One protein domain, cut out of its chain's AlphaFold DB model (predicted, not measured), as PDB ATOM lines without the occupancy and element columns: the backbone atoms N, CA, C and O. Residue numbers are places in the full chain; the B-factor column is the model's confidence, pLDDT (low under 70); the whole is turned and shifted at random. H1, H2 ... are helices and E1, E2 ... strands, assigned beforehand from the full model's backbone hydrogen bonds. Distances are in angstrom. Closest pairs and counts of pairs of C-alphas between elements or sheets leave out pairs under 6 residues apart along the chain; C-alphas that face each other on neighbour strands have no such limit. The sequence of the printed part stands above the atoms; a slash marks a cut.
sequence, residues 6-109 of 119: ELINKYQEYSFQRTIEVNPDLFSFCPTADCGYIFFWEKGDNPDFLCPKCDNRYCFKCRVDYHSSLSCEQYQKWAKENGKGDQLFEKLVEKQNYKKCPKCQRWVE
ATOM      1  N   GLU A   6     313.911 472.369 355.796       92.56
ATOM      2  CA  GLU A   6     315.175 472.937 355.316       92.56
ATOM      3  C   GLU A   6     316.320 472.671 356.307       92.56
ATOM      4  O   GLU A   6     317.421 472.265 355.922       92.56
ATOM      5  N   LEU A   7     316.050 472.832 357.606       91.94
ATOM      6  CA  LEU A   7     317.030 472.577 358.658       91.94
ATOM      7  C   LEU A   7     317.394 471.088 358.755       91.94
ATOM      8  O   LEU A   7     318.563 470.762 358.977       91.94
ATOM      9  N   ILE A   8     316.422 470.189 358.566       92.56
ATOM     10  CA  ILE A   8     316.659 468.738 358.524       92.56
ATOM     11  C   ILE A   8     317.551 468.383 357.334       92.56
ATOM     12  O   ILE A   8     318.563 467.707 357.525       92.56
ATOM     13  N   ASN A   9     317.223 468.876 356.139       92.31
ATOM     14  CA  ASN A   9     317.988 468.607 354.921       92.31
ATOM     15  C   ASN A   9     319.435 469.087 355.065       92.31
ATOM     16  O   ASN A   9     320.378 468.331 354.837       92.31
ATOM     17  N   LYS A  10     319.622 470.305 355.575       92.88
ATOM     18  CA  LYS A  10     320.949 470.874 355.821       92.88
ATOM     19  C   LYS A  10     321.754 470.075 356.848       92.88
ATOM     20  O   LYS A  10     322.953 469.861 356.674       92.88
ATOM     21  N   TYR A  11     321.111 469.617 357.924       93.38
ATOM     22  CA  TYR A  11     321.761 468.750 358.907       93.38
ATOM     23  C   TYR A  11     322.200 467.420 358.283       93.38
ATOM     24  O   TYR A  11     323.332 466.986 358.507       93.38
ATOM     25  N   GLN A  12     321.334 466.792 357.484       92.94
ATOM     26  CA  GLN A  12     321.635 465.535 356.804       92.94
ATOM     27  C   GLN A  12     322.800 465.690 355.824       92.94
ATOM     28  O   GLN A  12     323.743 464.900 355.888       92.94
ATOM     29  N   GLU A  13     322.791 466.734 354.994       89.12
ATOM     30  CA  GLU A  13     323.878 467.034 354.058       89.12
ATOM     31  C   GLU A  13     325.219 467.203 354.779       89.12
ATOM     32  O   GLU A  13     326.195 466.537 354.432       89.12
ATOM     33  N   TYR A  14     325.275 468.027 355.830       90.50
ATOM     34  CA  TYR A  14     326.517 468.224 356.581       90.50
ATOM     35  C   TYR A  14     326.963 466.977 357.336       90.50
ATOM     36  O   TYR A  14     328.164 466.711 357.421       90.50
ATOM     37  N   SER A  15     326.029 466.208 357.896       90.69
ATOM     38  CA  SER A  15     326.368 464.958 358.579       90.69
ATOM     39  C   SER A  15     326.944 463.942 357.595       90.69
ATOM     40  O   SER A  15     327.901 463.230 357.914       90.69
ATOM     41  N   PHE A  16     326.388 463.885 356.388       88.50
ATOM     42  CA  PHE A  16     326.842 462.994 355.335       88.50
ATOM     43  C   PHE A  16     328.210 463.413 354.784       88.50
ATOM     44  O   PHE A  16     329.131 462.598 354.762       88.50
ATOM     45  N   GLN A  17     328.394 464.698 354.462       86.44
ATOM     46  CA  GLN A  17     329.692 465.252 354.059       86.44
ATOM     47  C   GLN A  17     330.769 464.974 355.110       86.44
ATOM     48  O   GLN A  17     331.832 464.449 354.784       86.44
ATOM     49  N   ARG A  18     330.469 465.219 356.391       88.31
ATOM     50  CA  ARG A  18     331.389 464.918 357.493       88.31
ATOM     51  C   ARG A  18     331.765 463.441 357.540       88.31
ATOM     52  O   ARG A  18     332.922 463.128 357.787       88.31
ATOM     53  N   THR A  19     330.805 462.543 357.329       87.94
ATOM     54  CA  THR A  19     331.056 461.093 357.357       87.94
ATOM     55  C   THR A  19     332.078 460.693 356.297       87.94
ATOM     56  O   THR A  19     332.957 459.881 356.573       87.94
ATOM     57  N   ILE A  20     332.013 461.306 355.118       86.44
ATOM     58  CA  ILE A  20     332.964 461.071 354.028       86.44
ATOM     59  C   ILE A  20     334.331 461.680 354.369       86.44
ATOM     60  O   ILE A  20     335.356 461.020 354.227       86.44
ATOM     61  N   GLU A  21     334.355 462.911 354.885       82.50
ATOM     62  CA  GLU A  21     335.593 463.617 355.246       82.50
ATOM     63  C   GLU A  21     336.400 462.919 356.348       82.50
ATOM     64  O   GLU A  21     337.631 462.919 356.289       82.50
ATOM     65  N   VAL A  22     335.734 462.333 357.351       86.31
ATOM     66  CA  VAL A  22     336.408 461.637 358.466       86.31
ATOM     67  C   VAL A  22     336.791 460.194 358.136       86.31
ATOM     68  O   VAL A  22     337.541 459.587 358.895       86.31
ATOM     69  N   ASN A  23     336.330 459.662 356.999       85.56
ATOM     70  CA  ASN A  23     336.669 458.326 356.507       85.56
ATOM     71  C   ASN A  23     337.268 458.388 355.086       85.56
ATOM     72  O   ASN A  23     336.764 457.733 354.167       85.56
ATOM     73  N   PRO A  24     338.365 459.146 354.885       80.81
ATOM     74  CA  PRO A  24     338.979 459.351 353.574       80.81
ATOM     75  C   PRO A  24     339.615 458.084 352.990       80.81
ATOM     76  O   PRO A  24     340.035 458.132 351.835       80.81
ATOM     77  N   ASP A  25     339.708 457.019 353.796       81.56
ATOM     78  CA  ASP A  25     340.214 455.680 353.472       81.56
ATOM     79  C   ASP A  25     339.097 454.688 353.096       81.56
ATOM     80  O   ASP A  25     339.406 453.539 352.784       81.56
ATOM     81  N   LEU A  26     337.828 455.120 353.114       83.38
ATOM     82  CA  LEU A  26     336.663 454.306 352.736       83.38
ATOM     83  C   LEU A  26     335.736 454.996 351.731       83.38
ATOM     84  O   LEU A  26     335.130 454.309 350.916       83.38
ATOM     85  N   PHE A  27     335.598 456.327 351.795       86.69
ATOM     86  CA  PHE A  27     334.689 457.096 350.940       86.69
ATOM     87  C   PHE A  27     335.381 458.279 350.270       86.69
ATOM     88  O   PHE A  27     336.249 458.940 350.847       86.69
ATOM     89  N   SER A  28     334.960 458.597 349.045       85.69
ATOM     90  CA  SER A  28     335.437 459.779 348.338       85.69
ATOM     91  C   SER A  28     334.409 460.278 347.334       85.69
ATOM     92  O   SER A  28     333.646 459.512 346.741       85.69
ATOM     93  N   PHE A  29     334.396 461.595 347.160       88.88
ATOM     94  CA  PHE A  29     333.637 462.250 346.109       88.88
ATOM     95  C   PHE A  29     334.372 462.130 344.776       88.88
ATOM     96  O   PHE A  29     335.602 462.166 344.712       88.88
ATOM     97  N   CYS A  30     333.605 462.059 343.694       90.69
ATOM     98  CA  CYS A  30     334.113 462.285 342.354       90.69
ATOM     99  C   CYS A  30     334.778 463.678 342.287       90.69
ATOM    100  O   CYS A  30     334.127 464.659 342.652       90.69
ATOM    101  N   PRO A  31     336.036 463.785 341.815       89.88
ATOM    102  CA  PRO A  31     336.742 465.064 341.728       89.88
ATOM    103  C   PRO A  31     336.133 466.069 340.741       89.88
ATOM    104  O   PRO A  31     336.445 467.256 340.822       89.88
ATOM    105  N   THR A  32     335.288 465.624 339.802       91.50
ATOM    106  CA  THR A  32     334.600 466.520 338.865       91.50
ATOM    107  C   THR A  32     333.724 467.509 339.626       91.50
ATOM    108  O   THR A  32     332.846 467.102 340.395       91.50
ATOM    109  N   ALA A  33     333.913 468.802 339.350       90.06
ATOM    110  CA  ALA A  33     333.052 469.861 339.867       90.06
ATOM    111  C   ALA A  33     331.572 469.546 339.588       90.06
ATOM    112  O   ALA A  33     331.228 469.054 338.514       90.06
ATOM    113  N   ASP A  34     330.716 469.779 340.582       90.00
ATOM    114  CA  ASP A  34     329.259 469.578 340.529       90.00
ATOM    115  C   ASP A  34     328.771 468.147 340.215       90.00
ATOM    116  O   ASP A  34     327.566 467.892 340.140       90.00
ATOM    117  N   CYS A  35     329.670 467.163 340.099       92.19
ATOM    118  CA  CYS A  35     329.265 465.774 339.912       92.19
ATOM    119  C   CYS A  35     328.621 465.223 341.187       92.19
ATOM    120  O   CYS A  35     327.527 464.668 341.133       92.19
ATOM    121  N   GLY A  36     329.264 465.360 342.347       88.38
ATOM    122  CA  GLY A  36     328.697 464.904 343.624       88.38
ATOM    123  C   GLY A  36     328.455 463.390 343.728       88.38
ATOM    124  O   GLY A  36     327.830 462.943 344.685       88.38
ATOM    125  N   TYR A  37     328.930 462.588 342.765       91.75
ATOM    126  CA  TYR A  37     328.910 461.131 342.877       91.75
ATOM    127  C   TYR A  37     329.882 460.693 343.972       91.75
ATOM    128  O   TYR A  37     330.997 461.207 344.042       91.75
ATOM    129  N   ILE A  38     329.473 459.741 344.801       89.56
ATOM    130  CA  ILE A  38     330.295 459.201 345.882       89.56
ATOM    131  C   ILE A  38     330.525 457.731 345.612       89.56
ATOM    132  O   ILE A  38     329.611 457.007 345.219       89.56
ATOM    133  N   PHE A  39     331.749 457.297 345.848       86.12
ATOM    134  CA  PHE A  39     332.130 455.903 345.753       86.12
ATOM    135  C   PHE A  39     332.791 455.452 347.054       86.12
ATOM    136  O   PHE A  39     333.333 456.262 347.814       86.12
ATOM    137  N   PHE A  40     332.700 454.150 347.297       87.06
ATOM    138  CA  PHE A  40     333.355 453.460 348.397       87.06
ATOM    139  C   PHE A  40     334.420 452.518 347.841       87.06
ATOM    140  O   PHE A  40     334.343 452.121 346.677       87.06
ATOM    141  N   TRP A  41     335.401 452.163 348.662       82.56
ATOM    142  CA  TRP A  41     336.378 451.129 348.329       82.56
ATOM    143  C   TRP A  41     336.855 450.416 349.587       82.56
ATOM    144  O   TRP A  41     336.698 450.892 350.716       82.56
ATOM    145  N   GLU A  42     337.523 449.299 349.358       82.50
ATOM    146  CA  GLU A  42     338.214 448.526 350.367       82.50
ATOM    147  C   GLU A  42     339.709 448.429 350.054       82.50
ATOM    148  O   GLU A  42     340.193 448.634 348.933       82.50
ATOM    149  N   LYS A  43     340.500 448.137 351.087       79.19
ATOM    150  CA  LYS A  43     341.941 447.962 350.926       79.19
ATOM    151  C   LYS A  43     342.210 446.758 350.021       79.19
ATOM    152  O   LYS A  43     342.059 445.620 350.445       79.19
ATOM    153  N   GLY A  44     342.710 447.025 348.819       78.12
ATOM    154  CA  GLY A  44     343.005 445.996 347.817       78.12
ATOM    155  C   GLY A  44     342.306 446.241 346.485       78.12
ATOM    156  O   GLY A  44     342.735 445.673 345.482       78.12
ATOM    157  N   ASP A  45     341.315 447.134 346.458       83.44
ATOM    158  CA  ASP A  45     340.625 447.506 345.231       83.44
ATOM    159  C   ASP A  45     341.565 448.141 344.202       83.44
ATOM    160  O   ASP A  45     342.569 448.799 344.523       83.44
ATOM    161  N   ASN A  46     341.217 447.941 342.931       85.81
ATOM    162  CA  ASN A  46     341.899 448.593 341.827       85.81
ATOM    163  C   ASN A  46     341.707 450.117 341.958       85.81
ATOM    164  O   ASN A  46     340.568 450.575 342.020       85.81
ATOM    165  N   PRO A  47     342.785 450.927 341.975       86.50
ATOM    166  CA  PRO A  47     342.664 452.380 342.072       86.50
ATOM    167  C   PRO A  47     342.061 453.037 340.819       86.50
ATOM    168  O   PRO A  47     341.930 454.255 340.791       86.50
ATOM    169  N   ASP A  48     341.766 452.264 339.781       90.88
ATOM    170  CA  ASP A  48     341.122 452.683 338.546       90.88
ATOM    171  C   ASP A  48     339.605 452.839 338.716       90.88
ATOM    172  O   ASP A  48     338.860 451.858 338.728       90.88
ATOM    173  N   PHE A  49     339.150 454.083 338.846       90.75
ATOM    174  CA  PHE A  49     337.741 454.411 339.016       90.75
ATOM    175  C   PHE A  49     337.191 455.127 337.782       90.75
ATOM    176  O   PHE A  49     337.705 456.173 337.392       90.75
ATOM    177  N   LEU A  50     336.103 454.608 337.208       94.12
ATOM    178  CA  LEU A  50     335.299 455.288 336.192       94.12
ATOM    179  C   LEU A  50     333.997 455.776 336.834       94.12
ATOM    180  O   LEU A  50     333.214 454.972 337.339       94.12
ATOM    181  N   CYS A  51     333.759 457.087 336.826       93.69
ATOM    182  CA  CYS A  51     332.553 457.645 337.424       93.69
ATOM    183  C   CYS A  51     331.330 457.399 336.525       93.69
ATOM    184  O   CYS A  51     331.299 457.933 335.422       93.69
ATOM    185  N   PRO A  52     330.266 456.726 336.998       94.44
ATOM    186  CA  PRO A  52     329.089 456.439 336.172       94.44
ATOM    187  C   PRO A  52     328.180 457.657 335.942       94.44
ATOM    188  O   PRO A  52     327.193 457.557 335.221       94.44
ATOM    189  N   LYS A  53     328.455 458.791 336.604       95.31
ATOM    190  CA  LYS A  53     327.675 460.028 336.458       95.31
ATOM    191  C   LYS A  53     328.289 461.009 335.459       95.31
ATOM    192  O   LYS A  53     327.550 461.742 334.811       95.31
ATOM    193  N   CYS A  54     329.618 461.081 335.389       95.31
ATOM    194  CA  CYS A  54     330.321 462.057 334.548       95.31
ATOM    195  C   CYS A  54     331.311 461.430 333.560       95.31
ATOM    196  O   CYS A  54     332.004 462.170 332.874       95.31
ATOM    197  N   ASP A  55     331.414 460.099 333.531       95.38
ATOM    198  CA  ASP A  55     332.267 459.303 332.636       95.38
ATOM    199  C   ASP A  55     333.773 459.617 332.683       95.38
ATOM    200  O   ASP A  55     334.563 459.081 331.906       95.38
ATOM    201  N   ASN A  56     334.207 460.431 333.645       94.25
ATOM    202  CA  ASN A  56     335.615 460.700 333.881       94.25
ATOM    203  C   ASN A  56     336.273 459.577 334.689       94.25
ATOM    204  O   ASN A  56     335.654 458.936 335.548       94.25
ATOM    205  N   ARG A  57     337.569 459.383 334.430       94.06
ATOM    206  CA  ARG A  57     338.376 458.305 334.998       94.06
ATOM    207  C   ARG A  57     339.441 458.846 335.944       94.06
ATOM    208  O   ARG A  57     340.252 459.684 335.555       94.06
ATOM    209  N   TYR A  58     339.492 458.311 337.155       92.00
ATOM    210  CA  TYR A  58     340.333 458.809 338.238       92.00
ATOM    211  C   TYR A  58     341.183 457.713 338.863       92.00
ATOM    212  O   TYR A  58     340.784 456.552 338.939       92.00
ATOM    213  N   CYS A  59     342.354 458.103 339.361       90.69
ATOM    214  CA  CYS A  59     343.088 457.315 340.333       90.69
ATOM    215  C   CYS A  59     342.519 457.595 341.723       90.69
ATOM    216  O   CYS A  59     342.690 458.691 342.255       90.69
ATOM    217  N   PHE A  60     341.907 456.597 342.347       81.00
ATOM    218  CA  PHE A  60     341.359 456.711 343.695       81.00
ATOM    219  C   PHE A  60     342.441 457.089 344.735       81.00
ATOM    220  O   PHE A  60     342.248 458.015 345.522       81.00
ATOM    221  N   LYS A  61     343.611 456.433 344.702       83.88
ATOM    222  CA  LYS A  61     344.692 456.673 345.680       83.88
ATOM    223  C   LYS A  61     345.206 458.113 345.653       83.88
ATOM    224  O   LYS A  61     345.530 458.671 346.697       83.88
ATOM    225  N   CYS A  62     345.292 458.698 344.462       86.00
ATOM    226  CA  CYS A  62     345.809 460.050 344.262       86.00
ATOM    227  C   CYS A  62     344.709 461.118 344.208       86.00
ATOM    228  O   CYS A  62     345.015 462.290 344.397       86.00
ATOM    229  N   ARG A  63     343.453 460.728 343.943       85.81
ATOM    230  CA  ARG A  63     342.298 461.609 343.675       85.81
ATOM    231  C   ARG A  63     342.538 462.597 342.527       85.81
ATOM    232  O   ARG A  63     342.098 463.740 342.566       85.81
ATOM    233  N   VAL A  64     343.248 462.130 341.508       87.81
ATOM    234  CA  VAL A  64     343.576 462.853 340.267       87.81
ATOM    235  C   VAL A  64     343.161 462.004 339.073       87.81
ATOM    236  O   VAL A  64     342.718 460.868 339.258       87.81
ATOM    237  N   ASP A  65     343.317 462.520 337.858       90.50
ATOM    238  CA  ASP A  65     343.071 461.747 336.639       90.50
ATOM    239  C   ASP A  65     343.843 460.422 336.646       90.50
ATOM    240  O   ASP A  65     344.966 460.315 337.157       90.50
ATOM    241  N   TYR A  66     343.211 459.374 336.117       93.19
ATOM    242  CA  TYR A  66     343.802 458.043 336.135       93.19
ATOM    243  C   TYR A  66     345.092 457.983 335.305       93.19
ATOM    244  O   TYR A  66     345.132 458.400 334.150       93.19
ATOM    245  N   HIS A  67     346.139 457.401 335.889       92.06
ATOM    246  CA  HIS A  67     347.478 457.336 335.308       92.06
ATOM    247  C   HIS A  67     347.940 455.875 335.147       92.06
ATOM    248  O   HIS A  67     348.585 455.301 336.019       92.06
ATOM    249  N   SER A  68     347.631 455.252 334.007       88.06
ATOM    250  CA  SER A  68     347.944 453.832 333.755       88.06
ATOM    251  C   SER A  68     349.442 453.527 333.626       88.06
ATOM    252  O   SER A  68     349.869 452.412 333.912       88.06
ATOM    253  N   SER A  69     350.246 454.496 333.184       88.19
ATOM    254  CA  SER A  69     351.673 454.298 332.879       88.19
ATOM    255  C   SER A  69     352.618 454.593 334.046       88.19
ATOM    256  O   SER A  69     353.807 454.305 333.943       88.19
ATOM    257  N   LEU A  70     352.118 455.191 335.129       89.69
ATOM    258  CA  LEU A  70     352.919 455.636 336.269       89.69
ATOM    259  C   LEU A  70     352.334 455.087 337.569       89.69
ATOM    260  O   LEU A  70     351.117 455.066 337.760       89.69
ATOM    261  N   SER A  71     353.201 454.704 338.505       91.50
ATOM    262  CA  SER A  71     352.777 454.498 339.889       91.50
ATOM    263  C   SER A  71     352.278 455.817 340.497       91.50
ATOM    264  O   SER A  71     352.619 456.902 340.028       91.50
ATOM    265  N   CYS A  72     351.490 455.736 341.574       90.44
ATOM    266  CA  CYS A  72     351.023 456.920 342.310       90.44
ATOM    267  C   CYS A  72     352.190 457.841 342.715       90.44
ATOM    268  O   CYS A  72     352.122 459.054 342.545       90.44
ATOM    269  N   GLU A  73     353.291 457.254 343.186       92.44
ATOM    270  CA  GLU A  73     354.501 457.973 343.600       92.44
ATOM    271  C   GLU A  73     355.192 458.662 342.416       92.44
ATOM    272  O   GLU A  73     355.591 459.824 342.507       92.44
ATOM    273  N   GLN A  74     355.301 457.967 341.278       93.38
ATOM    274  CA  GLN A  74     355.879 458.525 340.056       93.38
ATOM    275  C   GLN A  74     355.032 459.678 339.514       93.38
ATOM    276  O   GLN A  74     355.582 460.719 339.156       93.38
ATOM    277  N   TYR A  75     353.706 459.514 339.499       92.12
ATOM    278  CA  TYR A  75     352.782 460.564 339.090       92.12
ATOM    279  C   TYR A  75     352.905 461.793 339.995       92.12
ATOM    280  O   TYR A  75     353.036 462.904 339.493       92.12
ATOM    281  N   GLN A  76     352.933 461.614 341.320       89.00
ATOM    282  CA  GLN A  76     353.085 462.724 342.265       89.00
ATOM    283  C   GLN A  76     354.408 463.472 342.080       89.00
ATOM    284  O   GLN A  76     354.428 464.702 342.092       89.00
ATOM    285  N   LYS A  77     355.514 462.748 341.868       89.88
ATOM    286  CA  LYS A  77     356.813 463.370 341.587       89.88
ATOM    287  C   LYS A  77     356.769 464.179 340.289       89.88
ATOM    288  O   LYS A  77     357.155 465.345 340.290       89.88
ATOM    289  N   TRP A  78     356.247 463.587 339.216       89.62
ATOM    290  CA  TRP A  78     356.082 464.273 337.937       89.62
ATOM    291  C   TRP A  78     355.191 465.513 338.072       89.62
ATOM    292  O   TRP A  78     355.564 466.584 337.601       89.62
ATOM    293  N   ALA A  79     354.059 465.399 338.770       86.25
ATOM    294  CA  ALA A  79     353.127 466.496 338.996       86.25
ATOM    295  C   ALA A  79     353.763 467.629 339.810       86.25
ATOM    296  O   ALA A  79     353.501 468.790 339.528       86.25
ATOM    297  N   LYS A  80     354.646 467.327 340.766       84.00
ATOM    298  CA  LYS A  80     355.397 468.349 341.510       84.00
ATOM    299  C   LYS A  80     356.428 469.074 340.638       84.00
ATOM    300  O   LYS A  80     356.624 470.274 340.784       84.00
ATOM    301  N   GLU A  81     357.099 468.351 339.746       85.75
ATOM    302  CA  GLU A  81     358.127 468.914 338.860       85.75
ATOM    303  C   GLU A  81     357.524 469.706 337.685       85.75
ATOM    304  O   GLU A  81     358.125 470.670 337.215       85.75
ATOM    305  N   ASN A  82     356.330 469.319 337.221       82.75
ATOM    306  CA  ASN A  82     355.697 469.861 336.010       82.75
ATOM    307  C   ASN A  82     354.435 470.690 336.297       82.75
ATOM    308  O   ASN A  82     353.950 471.421 335.427       82.75
ATOM    309  N   GLY A  83     353.888 470.592 337.506       74.44
ATOM    310  CA  GLY A  83     352.705 471.313 337.944       74.44
ATOM    311  C   GLY A  83     353.020 472.777 338.207       74.44
ATOM    312  O   GLY A  83     353.772 473.129 339.110       74.44
ATOM    313  N   LYS A  84     352.393 473.664 337.435       66.31
ATOM    314  CA  LYS A  84     352.482 475.118 337.654       66.31
ATOM    315  C   LYS A  84     351.507 475.619 338.724       66.31
ATOM    316  O   LYS A  84     351.570 476.791 339.079       66.31
ATOM    317  N   GLY A  85     350.604 474.763 339.208       67.19
ATOM    318  CA  GLY A  85     349.544 475.126 340.154       67.19
ATOM    319  C   GLY A  85     350.087 475.696 341.462       67.19
ATOM    320  O   GLY A  85     349.693 476.792 341.843       67.19
ATOM    321  N   ASP A  86     351.057 475.013 342.073       70.25
ATOM    322  CA  ASP A  86     351.666 475.453 343.335       70.25
ATOM    323  C   ASP A  86     352.417 476.777 343.159       70.25
ATOM    324  O   ASP A  86     352.210 477.711 343.924       70.25
ATOM    325  N   GLN A  87     353.190 476.919 342.077       71.69
ATOM    326  CA  GLN A  87     353.903 478.164 341.768       71.69
ATOM    327  C   GLN A  87     352.952 479.339 341.490       71.69
ATOM    328  O   GLN A  87     353.248 480.483 341.834       71.69
ATOM    329  N   LEU A  88     351.822 479.091 340.822       76.44
ATOM    330  CA  LEU A  88     350.801 480.110 340.568       76.44
ATOM    331  C   LEU A  88     350.066 480.492 341.856       76.44
ATOM    332  O   LEU A  88     349.792 481.673 342.067       76.44
ATOM    333  N   PHE A  89     349.784 479.516 342.720       78.94
ATOM    334  CA  PHE A  89     349.163 479.742 344.018       78.94
ATOM    335  C   PHE A  89     350.089 480.510 344.967       78.94
ATOM    336  O   PHE A  89     349.651 481.486 345.566       78.94
ATOM    337  N   GLU A  90     351.374 480.158 345.046       79.06
ATOM    338  CA  GLU A  90     352.387 480.893 345.819       79.06
ATOM    339  C   GLU A  90     352.482 482.354 345.365       79.06
ATOM    340  O   GLU A  90     352.361 483.270 346.180       79.06
ATOM    341  N   LYS A  91     352.568 482.590 344.049       81.50
ATOM    342  CA  LYS A  91     352.549 483.950 343.484       81.50
ATOM    343  C   LYS A  91     351.266 484.710 343.819       81.50
ATOM    344  O   LYS A  91     351.300 485.926 343.998       81.50
ATOM    345  N   LEU A  92     350.124 484.025 343.876       82.94
ATOM    346  CA  LEU A  92     348.845 484.630 344.242       82.94
ATOM    347  C   LEU A  92     348.800 484.984 345.732       82.94
ATOM    348  O   LEU A  92     348.369 486.087 346.067       82.94
ATOM    349  N   VAL A  93     349.285 484.094 346.603       84.69
ATOM    350  CA  VAL A  93     349.418 484.324 348.048       84.69
ATOM    351  C   VAL A  93     350.283 485.553 348.318       84.69
ATOM    352  O   VAL A  93     349.876 486.417 349.095       84.69
ATOM    353  N   GLU A  94     351.428 485.667 347.642       80.69
ATOM    354  CA  GLU A  94     352.314 486.833 347.736       80.69
ATOM    355  C   GLU A  94     351.627 488.107 347.236       80.69
ATOM    356  O   GLU A  94     351.592 489.117 347.940       80.69
ATOM    357  N   LYS A  95     351.029 488.062 346.040       84.00
ATOM    358  CA  LYS A  95     350.394 489.227 345.412       84.00
ATOM    359  C   LYS A  95     349.198 489.753 346.206       84.00
ATOM    360  O   LYS A  95     348.987 490.963 346.249       84.00
ATOM    361  N   GLN A  96     348.399 488.862 346.790       81.88
ATOM    362  CA  GLN A  96     347.164 489.214 347.497       81.88
ATOM    363  C   GLN A  96     347.318 489.237 349.025       81.88
ATOM    364  O   GLN A  96     346.348 489.483 349.741       81.88
ATOM    365  N   ASN A  97     348.533 489.019 349.539       80.44
ATOM    366  CA  ASN A  97     348.860 489.052 350.965       80.44
ATOM    367  C   ASN A  97     347.969 488.122 351.814       80.44
ATOM    368  O   ASN A  97     347.501 488.488 352.901       80.44
ATOM    369  N   TYR A  98     347.705 486.918 351.293       84.12
ATOM    370  CA  TYR A  98     346.934 485.897 352.000       84.12
ATOM    371  C   TYR A  98     347.715 485.444 353.236       84.12
ATOM    372  O   TYR A  98     348.933 485.262 353.196       84.12
ATOM    373  N   LYS A  99     347.018 485.238 354.355       82.75
ATOM    374  CA  LYS A  99     347.637 484.807 355.619       82.75
ATOM    375  C   LYS A  99     347.125 483.434 356.021       82.75
ATOM    376  O   LYS A  99     346.017 483.056 355.659       82.75
ATOM    377  N   LYS A 100     347.905 482.682 356.799       81.62
ATOM    378  CA  LYS A 100     347.411 481.450 357.427       81.62
ATOM    379  C   LYS A 100     346.673 481.769 358.721       81.62
ATOM    380  O   LYS A 100     347.158 482.540 359.544       81.62
ATOM    381  N   CYS A 101     345.520 481.138 358.920       71.12
ATOM    382  CA  CYS A 101     344.827 481.157 360.203       71.12
ATOM    383  C   CYS A 101     345.715 480.503 361.279       71.12
ATOM    384  O   CYS A 101     346.091 479.342 361.106       71.12
ATOM    385  N   PRO A 102     346.012 481.166 362.411       78.06
ATOM    386  CA  PRO A 102     346.885 480.594 363.439       78.06
ATOM    387  C   PRO A 102     346.302 479.317 364.065       78.06
ATOM    388  O   PRO A 102     347.054 478.428 364.454       78.06
ATOM    389  N   LYS A 103     344.968 479.183 364.097       71.44
ATOM    390  CA  LYS A 103     344.269 478.051 364.722       71.44
ATOM    391  C   LYS A 103     344.192 476.803 363.838       71.44
ATOM    392  O   LYS A 103     344.316 475.698 364.348       71.44
ATOM    393  N   CYS A 104     343.933 476.960 362.538       78.69
ATOM    394  CA  CYS A 104     343.680 475.828 361.632       78.69
ATOM    395  C   CYS A 104     344.577 475.791 360.386       78.69
ATOM    396  O   CYS A 104     344.422 474.899 359.560       78.69
ATOM    397  N   GLN A 105     345.493 476.754 360.235       74.06
ATOM    398  CA  GLN A 105     346.512 476.832 359.178       74.06
ATOM    399  C   GLN A 105     345.991 476.924 357.732       74.06
ATOM    400  O   GLN A 105     346.784 476.891 356.790       74.06
ATOM    401  N   ARG A 106     344.679 477.109 357.533       77.38
ATOM    402  CA  ARG A 106     344.092 477.425 356.222       77.38
ATOM    403  C   ARG A 106     344.459 478.844 355.780       77.38
ATOM    404  O   ARG A 106     344.536 479.746 356.617       77.38
ATOM    405  N   TRP A 107     344.655 479.027 354.476       80.00
ATOM    406  CA  TRP A 107     344.858 480.335 353.853       80.00
ATOM    407  C   TRP A 107     343.565 481.153 353.890       80.00
ATOM    408  O   TRP A 107     342.496 480.632 353.579       80.00
ATOM    409  N   VAL A 108     343.668 482.416 354.295       81.50
ATOM    410  CA  VAL A 108     342.554 483.360 354.392       81.50
ATOM    411  C   VAL A 108     342.911 484.678 353.707       81.50
ATOM    412  O   VAL A 108     344.022 485.196 353.857       81.50
ATOM    413  N   GLU A 109     341.945 485.219 352.970       79.81
ATOM    414  CA  GLU A 109     341.998 486.549 352.366       79.81
ATOM    415  C   GLU A 109     341.438 487.598 353.340       79.81
ATOM    416  O   GLU A 109     340.484 487.338 354.079       79.81
TER     417      GLU A 109
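Overview. This is residues 6 to 109 of the 119 residues of the protein "RING-type domain-containing protein" of Dictyostelium purpureum (UniProt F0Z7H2). The model is an open hook: two small hairpins of short strands, E1 with E2 and E3 with E4, make a modest body with the loops round them, and from it a helical arm, H1, sticks out with its residues 6 to 16. Beyond the hairpins H2 and then H3 lead away in succession, and after H3 the tail, residues 97 to 109, folds back on itself in a short pairing. The printed part has 104 residues with three named helices and four named strands, in the order H1 E1 E2 E3 E4 H2 H3, and each sheet is a single antiparallel pair. The class is mixed, helices and strands, and the whole is loose, with a radius of gyration of the C-alphas of 17.1 A and spans of 47 by 40 by 24 A.

Along the chain. E1 is residues 27 to 29, 7.1 A long from first to last C-alpha, and begins with C-alpha 27 at (334.689, 457.096, 350.940). E2 is residues 38 to 40, 7.0 A. E3 is residues 48 to 50, 6.8 A, and E4 is residues 57 to 59, 7.2 A. H1, residues 6 to 22, is the longest helix at 24.3 A and begins with C-alpha 6 at (315.175, 472.937, 355.316). H2, residues 72 to 82, is 15.1 A long. H3, residues 85 to 96, is 16.1 A long and ends with C-alpha 96 at (347.164, 489.214, 347.497).

Arrangement. E1 and E2 form a hairpin, antiparallel at 154 degrees between their directions, with N 28 and O 39 at 3.1 A and N 39 and O 28 at 3.0 A, within hydrogen-bond range. The closest C-alphas of H1 and E1 are those of Ile 20 and Phe 27, 5.3 A apart. H1 is apart from E2. E3 and E4 form the other hairpin, antiparallel at 151 degrees, with N 58 and O 49 at 2.8 A. E2 and E3 are apart. Residues 58 to 59 of E4 also pair, antiparallel, with residues 64 to 65. H2 and H3 are only just apart, with their closest C-alphas at 8.2 A. In H1, H2 and H3 every O i to N i+4 pair is within hydrogen-bond range.

Size, cuts and confidence. The two C-alphas farthest apart, those of Leu 7 and Ser 69, are 46.9 A from each other. The printed part has no cut. The link from E4 to H2, 12 residues, is long. Residues 79 to 89, of which 79 to 82 belong to H2 and 85 to 89 to H3, stand free. In the tail, residues 99 to 100 pair with residues 107 to 108, antiparallel. The mean pLDDT of the printed part is 85.9, and residues 84 to 85 are under 70.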